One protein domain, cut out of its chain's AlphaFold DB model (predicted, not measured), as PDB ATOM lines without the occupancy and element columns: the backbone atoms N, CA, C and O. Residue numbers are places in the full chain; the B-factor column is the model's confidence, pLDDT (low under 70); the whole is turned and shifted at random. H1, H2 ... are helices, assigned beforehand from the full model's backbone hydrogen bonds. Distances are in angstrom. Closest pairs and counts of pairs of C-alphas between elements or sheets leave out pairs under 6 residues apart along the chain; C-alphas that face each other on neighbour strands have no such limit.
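This is residues 63 to 129 of the 306 residues of an uncharacterized protein of Araneus ventricosus (UniProt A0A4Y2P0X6). A small head of two short helices, H1 and H2, packs at the near end of one long helix, H3, whose far end sticks out as an arm, residues 117 to 129, of which 117 to 126 belong to H3. H1 packs on both of the others, while H2 turns through a sharp corner into H3. The printed part has 67 residues with three named helices, in the order H1, H2, H3, and no named strand; its class is all helix. The whole is loose, with a radius of gyration of the C-alphas of 13.7 A, and elongated, spanning 43 by 23 by 18 A; without the arm, residues 117 to 129, the body spans 32 by 17 by 17 A.

Start at C-alpha 63, at (200.325, 341.459, 200.656); residues 63 to 71 belong to no named helix. Find C-alpha 72 at (195.669, 321.163, 207.190); from there H1 runs through residues 72 to 82, 15.1 A from first to last C-alpha. After residues 83 to 93, look for H2 at residues 94 to 103, which is 14.1 A long. Past Tyr 104 you reach H3, residues 105 to 126 and the longest helix; it runs 31.2 A and ends at C-alpha 126, at (183.252, 342.772, 207.138).

Look first at H1, which touches both other helices. H1 and H2 touch, the closest C-alphas being those of Phe 78 and Leu 100, 6.3 A apart. They run the same way at a steep tilt of 52 degrees. H3 touches H1 with residues 107 to 111 alone; the closest C-alphas are those of Met 74 and Gln 111, 6.8 A apart. H1 and H3 run opposite ways at a shallow tilt of 34 degrees, only just short of steep. H2 and H3 are close but not clearly touching, with the C-alphas of Ile 101 and Leu 108 closest at 6.6 A, and their lines are about perpendicular, at 78 degrees. Along the backbones of H1, H2 and H3, every O i to N i+4 pair is within hydrogen-bond range.

The two C-alphas farthest apart are those of Gly 83 and Lys 129, at 44.2 A. Leave out residues 117 to 129, which stand free, and the remaining 54 residues span 32 by 17 by 17 A, with a radius of gyration of 10.4 A. The printed part has no cut. H1 to H2 is a long link of 11 residues, and H2 to H3 is a tight link of 1 residue. In the B-factor column the mean pLDDT of the printed part is 79.5; residues 63 to 66 and 123 to 129 are under 70, where the model's confidence is low.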
ATOM      1  N   THR A  63     199.520 342.606 201.064       60.12
ATOM      2  CA  THR A  63     200.325 341.459 200.656       60.12
ATOM      3  C   THR A  63     199.902 340.255 201.488       60.12
ATOM      4  O   THR A  63     199.807 340.324 202.711       60.12
ATOM      5  N   LEU A  64     199.600 339.146 200.819       62.22
ATOM      6  CA  LEU A  64     199.229 337.891 201.464       62.22
ATOM      7  C   LEU A  64     200.301 336.858 201.130       62.22
ATOM      8  O   LEU A  64     200.502 336.537 199.960       62.22
ATOM      9  N   SER A  65     200.987 336.347 202.147       61.84
ATOM     10  CA  SER A  65     201.882 335.198 202.013       61.84
ATOM     11  C   SER A  65     201.110 333.917 202.303       61.84
ATOM     12  O   SER A  65     200.407 333.837 203.313       61.84
ATOM     13  N   CYS A  66     201.254 332.910 201.446       65.69
ATOM     14  CA  CYS A  66     200.648 331.611 201.690       65.69
ATOM     15  C   CYS A  66     201.561 330.725 202.547       65.69
ATOM     16  O   CYS A  66     202.774 330.723 202.352       65.69
ATOM     17  N   ASN A  67     200.984 329.972 203.488       76.12
ATOM     18  CA  ASN A  67     201.706 328.982 204.295       76.12
ATOM     19  C   ASN A  67     201.297 327.562 203.872       76.12
ATOM     20  O   ASN A  67     200.753 326.782 204.657       76.12
ATOM     21  N   ASP A  68     201.532 327.262 202.595       71.00
ATOM     22  CA  ASP A  68     201.057 326.049 201.921       71.00
ATOM     23  C   ASP A  68     201.535 324.747 202.577       71.00
ATOM     24  O   ASP A  68     200.829 323.740 202.548       71.00
ATOM     25  N   LEU A  69     202.688 324.785 203.247       73.69
ATOM     26  CA  LEU A  69     203.280 323.635 203.932       73.69
ATOM     27  C   LEU A  69     202.513 323.213 205.194       73.69
ATOM     28  O   LEU A  69     202.553 322.049 205.593       73.69
ATOM     29  N   ASN A  70     201.805 324.137 205.846       78.19
ATOM     30  CA  ASN A  70     201.236 323.909 207.182       78.19
ATOM     31  C   ASN A  70     199.705 323.905 207.214       78.19
ATOM     32  O   ASN A  70     199.097 323.589 208.236       78.19
ATOM     33  N   TRP A  71     199.045 324.260 206.116       84.56
ATOM     34  CA  TRP A  71     197.590 324.322 206.074       84.56
ATOM     35  C   TRP A  71     196.968 322.921 206.020       84.56
ATOM     36  O   TRP A  71     196.996 322.258 204.988       84.56
ATOM     37  N   LEU A  72     196.321 322.484 207.108       88.00
ATOM     38  CA  LEU A  72     195.669 321.163 207.190       88.00
ATOM     39  C   LEU A  72     194.644 320.924 206.069       88.00
ATOM     40  O   LEU A  72     194.557 319.833 205.514       88.00
ATOM     41  N   HIS A  73     193.895 321.959 205.686       86.12
ATOM     42  CA  HIS A  73     192.935 321.890 204.583       86.12
ATOM     43  C   HIS A  73     193.604 321.795 203.201       86.12
ATOM     44  O   HIS A  73     192.976 321.329 202.252       86.12
ATOM     45  N   MET A  74     194.852 322.256 203.072       86.62
ATOM     46  CA  MET A  74     195.668 322.075 201.870       86.62
ATOM     47  C   MET A  74     196.211 320.646 201.821       86.62
ATOM     48  O   MET A  74     196.006 319.949 200.834       86.62
ATOM     49  N   ARG A  75     196.788 320.168 202.929       89.56
ATOM     50  CA  ARG A  75     197.250 318.781 203.084       89.56
ATOM     51  C   ARG A  75     196.141 317.773 202.791       89.56
ATOM     52  O   ARG A  75     196.349 316.838 202.031       89.56
ATOM     53  N   LYS A  76     194.924 318.020 203.285       90.25
ATOM     54  CA  LYS A  76     193.762 317.182 202.960       90.25
ATOM     55  C   LYS A  76     193.411 317.203 201.471       90.25
ATOM     56  O   LYS A  76     193.023 316.178 200.927       90.25
ATOM     57  N   ALA A  77     193.542 318.353 200.808       89.31
ATOM     58  CA  ALA A  77     193.308 318.448 199.369       89.31
ATOM     59  C   ALA A  77     194.351 317.655 198.565       89.31
ATOM     60  O   ALA A  77     193.987 317.052 197.558       89.31
ATOM     61  N   PHE A  78     195.605 317.617 199.026       90.44
ATOM     62  CA  PHE A  78     196.642 316.780 198.427       90.44
ATOM     63  C   PHE A  78     196.381 315.293 198.627       90.44
ATOM     64  O   PHE A  78     196.380 314.576 197.641       90.44
ATOM     65  N   LEU A  79     196.046 314.849 199.840       91.00
ATOM     66  CA  LEU A  79     195.681 313.450 200.106       91.00
ATOM     67  C   LEU A  79     194.522 312.961 199.223       91.00
ATOM     68  O   LEU A  79     194.543 311.858 198.689       91.00
ATOM     69  N   ILE A  80     193.507 313.805 199.003       90.44
ATOM     70  CA  ILE A  80     192.408 313.486 198.076       90.44
ATOM     71  C   ILE A  80     192.916 313.344 196.634       90.44
ATOM     72  O   ILE A  80     192.433 312.486 195.899       90.44
ATOM     73  N   ALA A  81     193.853 314.196 196.212       88.38
ATOM     74  CA  ALA A  81     194.428 314.146 194.870       88.38
ATOM     75  C   ALA A  81     195.385 312.958 194.672       88.38
ATOM     76  O   ALA A  81     195.472 312.437 193.562       88.38
ATOM     77  N   ASP A  82     196.051 312.537 195.744       91.31
ATOM     78  CA  ASP A  82     196.977 311.404 195.804       91.31
ATOM     79  C   ASP A  82     196.253 310.050 195.942       91.31
ATOM     80  O   ASP A  82     196.823 308.993 195.701       91.31
ATOM     81  N   GLY A  83     194.950 310.073 196.248       91.19
ATOM     82  CA  GLY A  83     194.121 308.871 196.362       91.19
ATOM     83  C   GLY A  83     194.098 308.251 197.761       91.19
ATOM     84  O   GLY A  83     193.565 307.156 197.928       91.19
ATOM     85  N   THR A  84     194.592 308.966 198.772       90.50
ATOM     86  CA  THR A  84     194.659 308.568 200.188       90.50
ATOM     87  C   THR A  84     193.776 309.461 201.079       90.50
ATOM     88  O   THR A  84     194.225 310.023 202.080       90.50
ATOM     89  N   PRO A  85     192.475 309.632 200.769       89.44
ATOM     90  CA  PRO A  85     191.622 310.618 201.432       89.44
ATOM     91  C   PRO A  85     191.359 310.326 202.911       89.44
ATOM     92  O   PRO A  85     190.859 311.216 203.593       89.44
ATOM     93  N   ASP A  86     191.659 309.130 203.413       91.44
ATOM     94  CA  ASP A  86     191.413 308.733 204.805       91.44
ATOM     95  C   ASP A  86     192.596 309.033 205.732       91.44
ATOM     96  O   ASP A  86     192.433 309.033 206.953       91.44
ATOM     97  N   GLU A  87     193.763 309.371 205.179       90.75
ATOM     98  CA  GLU A  87     194.917 309.762 205.981       90.75
ATOM     99  C   GLU A  87     194.669 311.074 206.741       90.75
ATOM    100  O   GLU A  87     193.918 311.972 206.312       90.75
ATOM    101  N   ASP A  88     195.306 311.172 207.910       89.38
ATOM    102  CA  ASP A  88     195.236 312.353 208.760       89.38
ATOM    103  C   ASP A  88     196.220 313.426 208.253       89.38
ATOM    104  O   ASP A  88     197.439 313.247 208.345       89.38
ATOM    105  N   PRO A  89     195.729 314.586 207.774       88.12
ATOM    106  CA  PRO A  89     196.581 315.667 207.282       88.12
ATOM    107  C   PRO A  89     197.541 316.241 208.340       88.12
ATOM    108  O   PRO A  89     198.509 316.916 207.978       88.12
ATOM    109  N   SER A  90     197.290 316.018 209.634       88.88
ATOM    110  CA  SER A  90     198.176 316.458 210.717       88.88
ATOM    111  C   SER A  90     199.433 315.597 210.862       88.88
ATOM    112  O   SER A  90     200.443 316.090 211.359       88.88
ATOM    113  N   GLN A  91     199.390 314.351 210.385       88.44
ATOM    114  CA  GLN A  91     200.468 313.367 210.541       88.44
ATOM    115  C   GLN A  91     201.448 313.347 209.362       88.44
ATOM    116  O   GLN A  91     202.510 312.736 209.448       88.44
ATOM    117  N   ILE A  92     201.126 314.047 208.271       86.75
ATOM    118  CA  ILE A  92     202.016 314.168 207.114       86.75
ATOM    119  C   ILE A  92     203.226 315.041 207.485       86.75
ATOM    120  O   ILE A  92     203.071 316.178 207.954       86.75
ATOM    121  N   ASN A  93     204.433 314.523 207.258       87.56
ATOM    122  CA  ASN A  93     205.673 315.269 207.469       87.56
ATOM    123  C   ASN A  93     205.888 316.340 206.373       87.56
ATOM    124  O   ASN A  93     205.223 316.342 205.340       87.56
ATOM    125  N   LEU A  94     206.792 317.294 206.613       81.38
ATOM    126  CA  LEU A  94     206.997 318.426 205.698       81.38
ATOM    127  C   LEU A  94     207.581 318.011 204.342       81.38
ATOM    128  O   LEU A  94     207.180 318.585 203.330       81.38
ATOM    129  N   ASP A  95     208.462 317.012 204.321       86.31
ATOM    130  CA  ASP A  95     209.074 316.510 203.087       86.31
ATOM    131  C   ASP A  95     208.010 315.904 202.167       86.31
ATOM    132  O   ASP A  95     207.970 316.176 200.970       86.31
ATOM    133  N   GLU A  96     207.075 315.152 202.741       85.69
ATOM    134  CA  GLU A  96     205.962 314.550 202.023       85.69
ATOM    135  C   GLU A  96     204.990 315.602 201.494       85.69
ATOM    136  O   GLU A  96     204.579 315.550 200.335       85.69
ATOM    137  N   VAL A  97     204.683 316.625 202.295       82.44
ATOM    138  CA  VAL A  97     203.885 317.767 201.825       82.44
ATOM    139  C   VAL A  97     204.584 318.486 200.672       82.44
ATOM    140  O   VAL A  97     203.918 318.888 199.717       82.44
ATOM    141  N   GLN A  98     205.909 318.626 200.718       83.94
ATOM    142  CA  GLN A  98     206.673 319.213 199.623       83.94
ATOM    143  C   GLN A  98     206.590 318.354 198.352       83.94
ATOM    144  O   GLN A  98     206.287 318.896 197.287       83.94
ATOM    145  N   ARG A  99     206.749 317.026 198.450       89.38
ATOM    146  CA  ARG A  99     206.566 316.121 197.297       89.38
ATOM    147  C   ARG A  99     205.172 316.257 196.688       89.38
ATOM    148  O   ARG A  99     205.033 316.307 195.466       89.38
ATOM    149  N   LEU A 100     204.138 316.349 197.525       84.75
ATOM    150  CA  LEU A 100     202.751 316.513 197.085       84.75
ATOM    151  C   LEU A 100     202.512 317.869 196.404       84.75
ATOM    152  O   LEU A 100     201.797 317.935 195.404       84.75
ATOM    153  N   ILE A 101     203.141 318.942 196.885       82.38
ATOM    154  CA  ILE A 101     203.109 320.262 196.235       82.38
ATOM    155  C   ILE A 101     203.706 320.191 194.826       82.38
ATOM    156  O   ILE A 101     203.104 320.699 193.877       82.38
ATOM    157  N   GLU A 102     204.868 319.555 194.692       82.62
ATOM    158  CA  GLU A 102     205.578 319.407 193.418       82.62
ATOM    159  C   GLU A 102     204.808 318.505 192.440       82.62
ATOM    160  O   GLU A 102     204.763 318.782 191.241       82.62
ATOM    161  N   SER A 103     204.138 317.473 192.959       86.00
ATOM    162  CA  SER A 103     203.367 316.508 192.167       86.00
ATOM    163  C   SER A 103     201.992 317.040 191.745       86.00
ATOM    164  O   SER A 103     201.509 316.730 190.655       86.00
ATOM    165  N   TYR A 104     201.366 317.889 192.569       85.88
ATOM    166  CA  TYR A 104     200.003 318.393 192.363       85.88
ATOM    167  C   TYR A 104     199.893 319.935 192.375       85.88
ATOM    168  O   TYR A 104     199.021 320.498 193.052       85.88
ATOM    169  N   PRO A 105     200.673 320.666 191.554       80.19
ATOM    170  CA  PRO A 105     200.708 322.135 191.573       80.19
ATOM    171  C   PRO A 105     199.361 322.787 191.212       80.19
ATOM    172  O   PRO A 105     199.045 323.899 191.642       80.19
ATOM    173  N   VAL A 106     198.512 322.088 190.449       78.56
ATOM    174  CA  VAL A 106     197.163 322.563 190.093       78.56
ATOM    175  C   VAL A 106     196.223 322.550 191.303       78.56
ATOM    176  O   VAL A 106     195.399 323.456 191.452       78.56
ATOM    177  N   VAL A 107     196.342 321.544 192.175       81.69
ATOM    178  CA  VAL A 107     195.544 321.431 193.407       81.69
ATOM    179  C   VAL A 107     195.906 322.573 194.344       81.69
ATOM    180  O   VAL A 107     195.009 323.283 194.809       81.69
ATOM    181  N   LEU A 108     197.210 322.823 194.500       81.19
ATOM    182  CA  LEU A 108     197.747 323.944 195.261       81.19
ATOM    183  C   LEU A 108     197.181 325.286 194.773       81.19
ATOM    184  O   LEU A 108     196.520 326.008 195.522       81.19
ATOM    185  N   SER A 109     197.372 325.596 193.485       75.88
ATOM    186  CA  SER A 109     196.928 326.867 192.897       75.88
ATOM    187  C   SER A 109     195.419 327.076 193.036       75.88
ATOM    188  O   SER A 109     194.951 328.203 193.247       75.88
ATOM    189  N   ARG A 110     194.631 326.006 192.887       79.12
ATOM    190  CA  ARG A 110     193.174 326.067 193.009       79.12
ATOM    191  C   ARG A 110     192.755 326.335 194.447       79.12
ATOM    192  O   ARG A 110     191.860 327.150 194.665       79.12
ATOM    193  N   GLN A 111     193.374 325.666 195.410       81.38
ATOM    194  CA  GLN A 111     193.027 325.833 196.813       81.38
ATOM    195  C   GLN A 111     193.438 327.213 197.332       81.38
ATOM    196  O   GLN A 111     192.622 327.870 197.978       81.38
ATOM    197  N   PHE A 112     194.609 327.722 196.937       78.00
ATOM    198  CA  PHE A 112     195.000 329.108 197.201       78.00
ATOM    199  C   PHE A 112     193.969 330.105 196.658       78.00
ATOM    200  O   PHE A 112     193.517 330.989 197.381       78.00
ATOM    201  N   SER A 113     193.531 329.920 195.408       76.25
ATOM    202  CA  SER A 113     192.527 330.794 194.787       76.25
ATOM    203  C   SER A 113     191.195 330.758 195.545       76.25
ATOM    204  O   SER A 113     190.591 331.801 195.771       76.25
ATOM    205  N   ARG A 114     190.760 329.587 196.030       80.19
ATOM    206  CA  ARG A 114     189.550 329.467 196.866       80.19
ATOM    207  C   ARG A 114     189.698 330.159 198.219       80.19
ATOM    208  O   ARG A 114     188.740 330.785 198.669       80.19
ATOM    209  N   CYS A 115     190.860 330.046 198.860       77.38
ATOM    210  CA  CYS A 115     191.152 330.745 200.111       77.38
ATOM    211  C   CYS A 115     191.156 332.262 199.903       77.38
ATOM    212  O   CYS A 115     190.533 332.980 200.684       77.38
ATOM    213  N   LEU A 116     191.768 332.742 198.817       76.62
ATOM    214  CA  LEU A 116     191.755 334.152 198.441       76.62
ATOM    215  C   LEU A 116     190.331 334.641 198.154       76.62
ATOM    216  O   LEU A 116     189.926 335.660 198.698       76.62
ATOM    217  N   ASP A 117     189.537 333.901 197.384       76.88
ATOM    218  CA  ASP A 117     188.142 334.256 197.100       76.88
ATOM    219  C   ASP A 117     187.294 334.311 198.378       76.88
ATOM    220  O   ASP A 117     186.475 335.214 198.556       76.88
ATOM    221  N   ALA A 118     187.475 333.348 199.288       77.50
ATOM    222  CA  ALA A 118     186.789 333.328 200.576       77.50
ATOM    223  C   ALA A 118     187.217 334.505 201.461       77.50
ATOM    224  O   ALA A 118     186.366 335.151 202.073       77.50
ATOM    225  N   PHE A 119     188.512 334.822 201.485       78.19
ATOM    226  CA  PHE A 119     189.061 335.979 202.183       78.19
ATOM    227  C   PHE A 119     188.531 337.295 201.607       78.19
ATOM    228  O   PHE A 119     188.063 338.140 202.364       78.19
ATOM    229  N   MET A 120     188.502 337.451 200.283       73.25
ATOM    230  CA  MET A 120     187.951 338.636 199.625       73.25
ATOM    231  C   MET A 120     186.459 338.786 199.915       73.25
ATOM    232  O   MET A 120     186.013 339.883 200.238       73.25
ATOM    233  N   LYS A 121     185.689 337.691 199.913       73.94
ATOM    234  CA  LYS A 121     184.282 337.701 200.351       73.94
ATOM    235  C   LYS A 121     184.139 338.079 201.822       73.94
ATOM    236  O   LYS A 121     183.206 338.796 202.170       73.94
ATOM    237  N   LEU A 122     185.034 337.612 202.694       72.44
ATOM    238  CA  LEU A 122     185.041 337.975 204.111       72.44
ATOM    239  C   LEU A 122     185.362 339.457 204.302       72.44
ATOM    240  O   LEU A 122     184.685 340.109 205.088       72.44
ATOM    241  N   ILE A 123     186.349 339.990 203.581       64.31
ATOM    242  CA  ILE A 123     186.671 341.418 203.562       64.31
ATOM    243  C   ILE A 123     185.462 342.209 203.075       64.31
ATOM    244  O   ILE A 123     185.017 343.105 203.775       64.31
ATOM    245  N   GLN A 124     184.873 341.846 201.936       61.53
ATOM    246  CA  GLN A 124     183.690 342.518 201.390       61.53
ATOM    247  C   GLN A 124     182.497 342.478 202.357       61.53
ATOM    248  O   GLN A 124     181.753 343.449 202.448       61.53
ATOM    249  N   ARG A 125     182.341 341.385 203.119       61.97
ATOM    250  CA  ARG A 125     181.314 341.252 204.162       61.97
ATOM    251  C   ARG A 125     181.642 342.027 205.443       61.97
ATOM    252  O   ARG A 125     180.779 342.648 206.041       61.97
ATOM    253  N   LYS A 126     182.885 342.024 205.921       53.81
ATOM    254  CA  LYS A 126     183.252 342.772 207.138       53.81
ATOM    255  C   LYS A 126     183.388 344.273 206.885       53.81
ATOM    256  O   LYS A 126     183.146 345.060 207.793       53.81
ATOM    257  N   LEU A 127     183.692 344.667 205.651       52.41
ATOM    258  CA  LEU A 127     183.685 346.047 205.170       52.41
ATOM    259  C   LEU A 127     182.296 346.509 204.696       52.41
ATOM    260  O   LEU A 127     182.212 347.525 204.011       52.41
ATOM    261  N   HIS A 128     181.196 345.835 205.081       51.97
ATOM    262  CA  HIS A 128     179.825 346.311 204.807       51.97
ATOM    263  C   HIS A 128     179.580 347.763 205.272       51.97
ATOM    264  O   HIS A 128     178.631 348.399 204.822       51.97
ATOM    265  N   LYS A 129     180.453 348.311 206.128       53.75
ATOM    266  CA  LYS A 129     180.620 349.753 206.310       53.75
ATOM    267  C   LYS A 129     181.970 350.170 205.718       53.75
ATOM    268  O   LYS A 129     182.998 349.770 206.274       53.75
TER     269      LYS A 129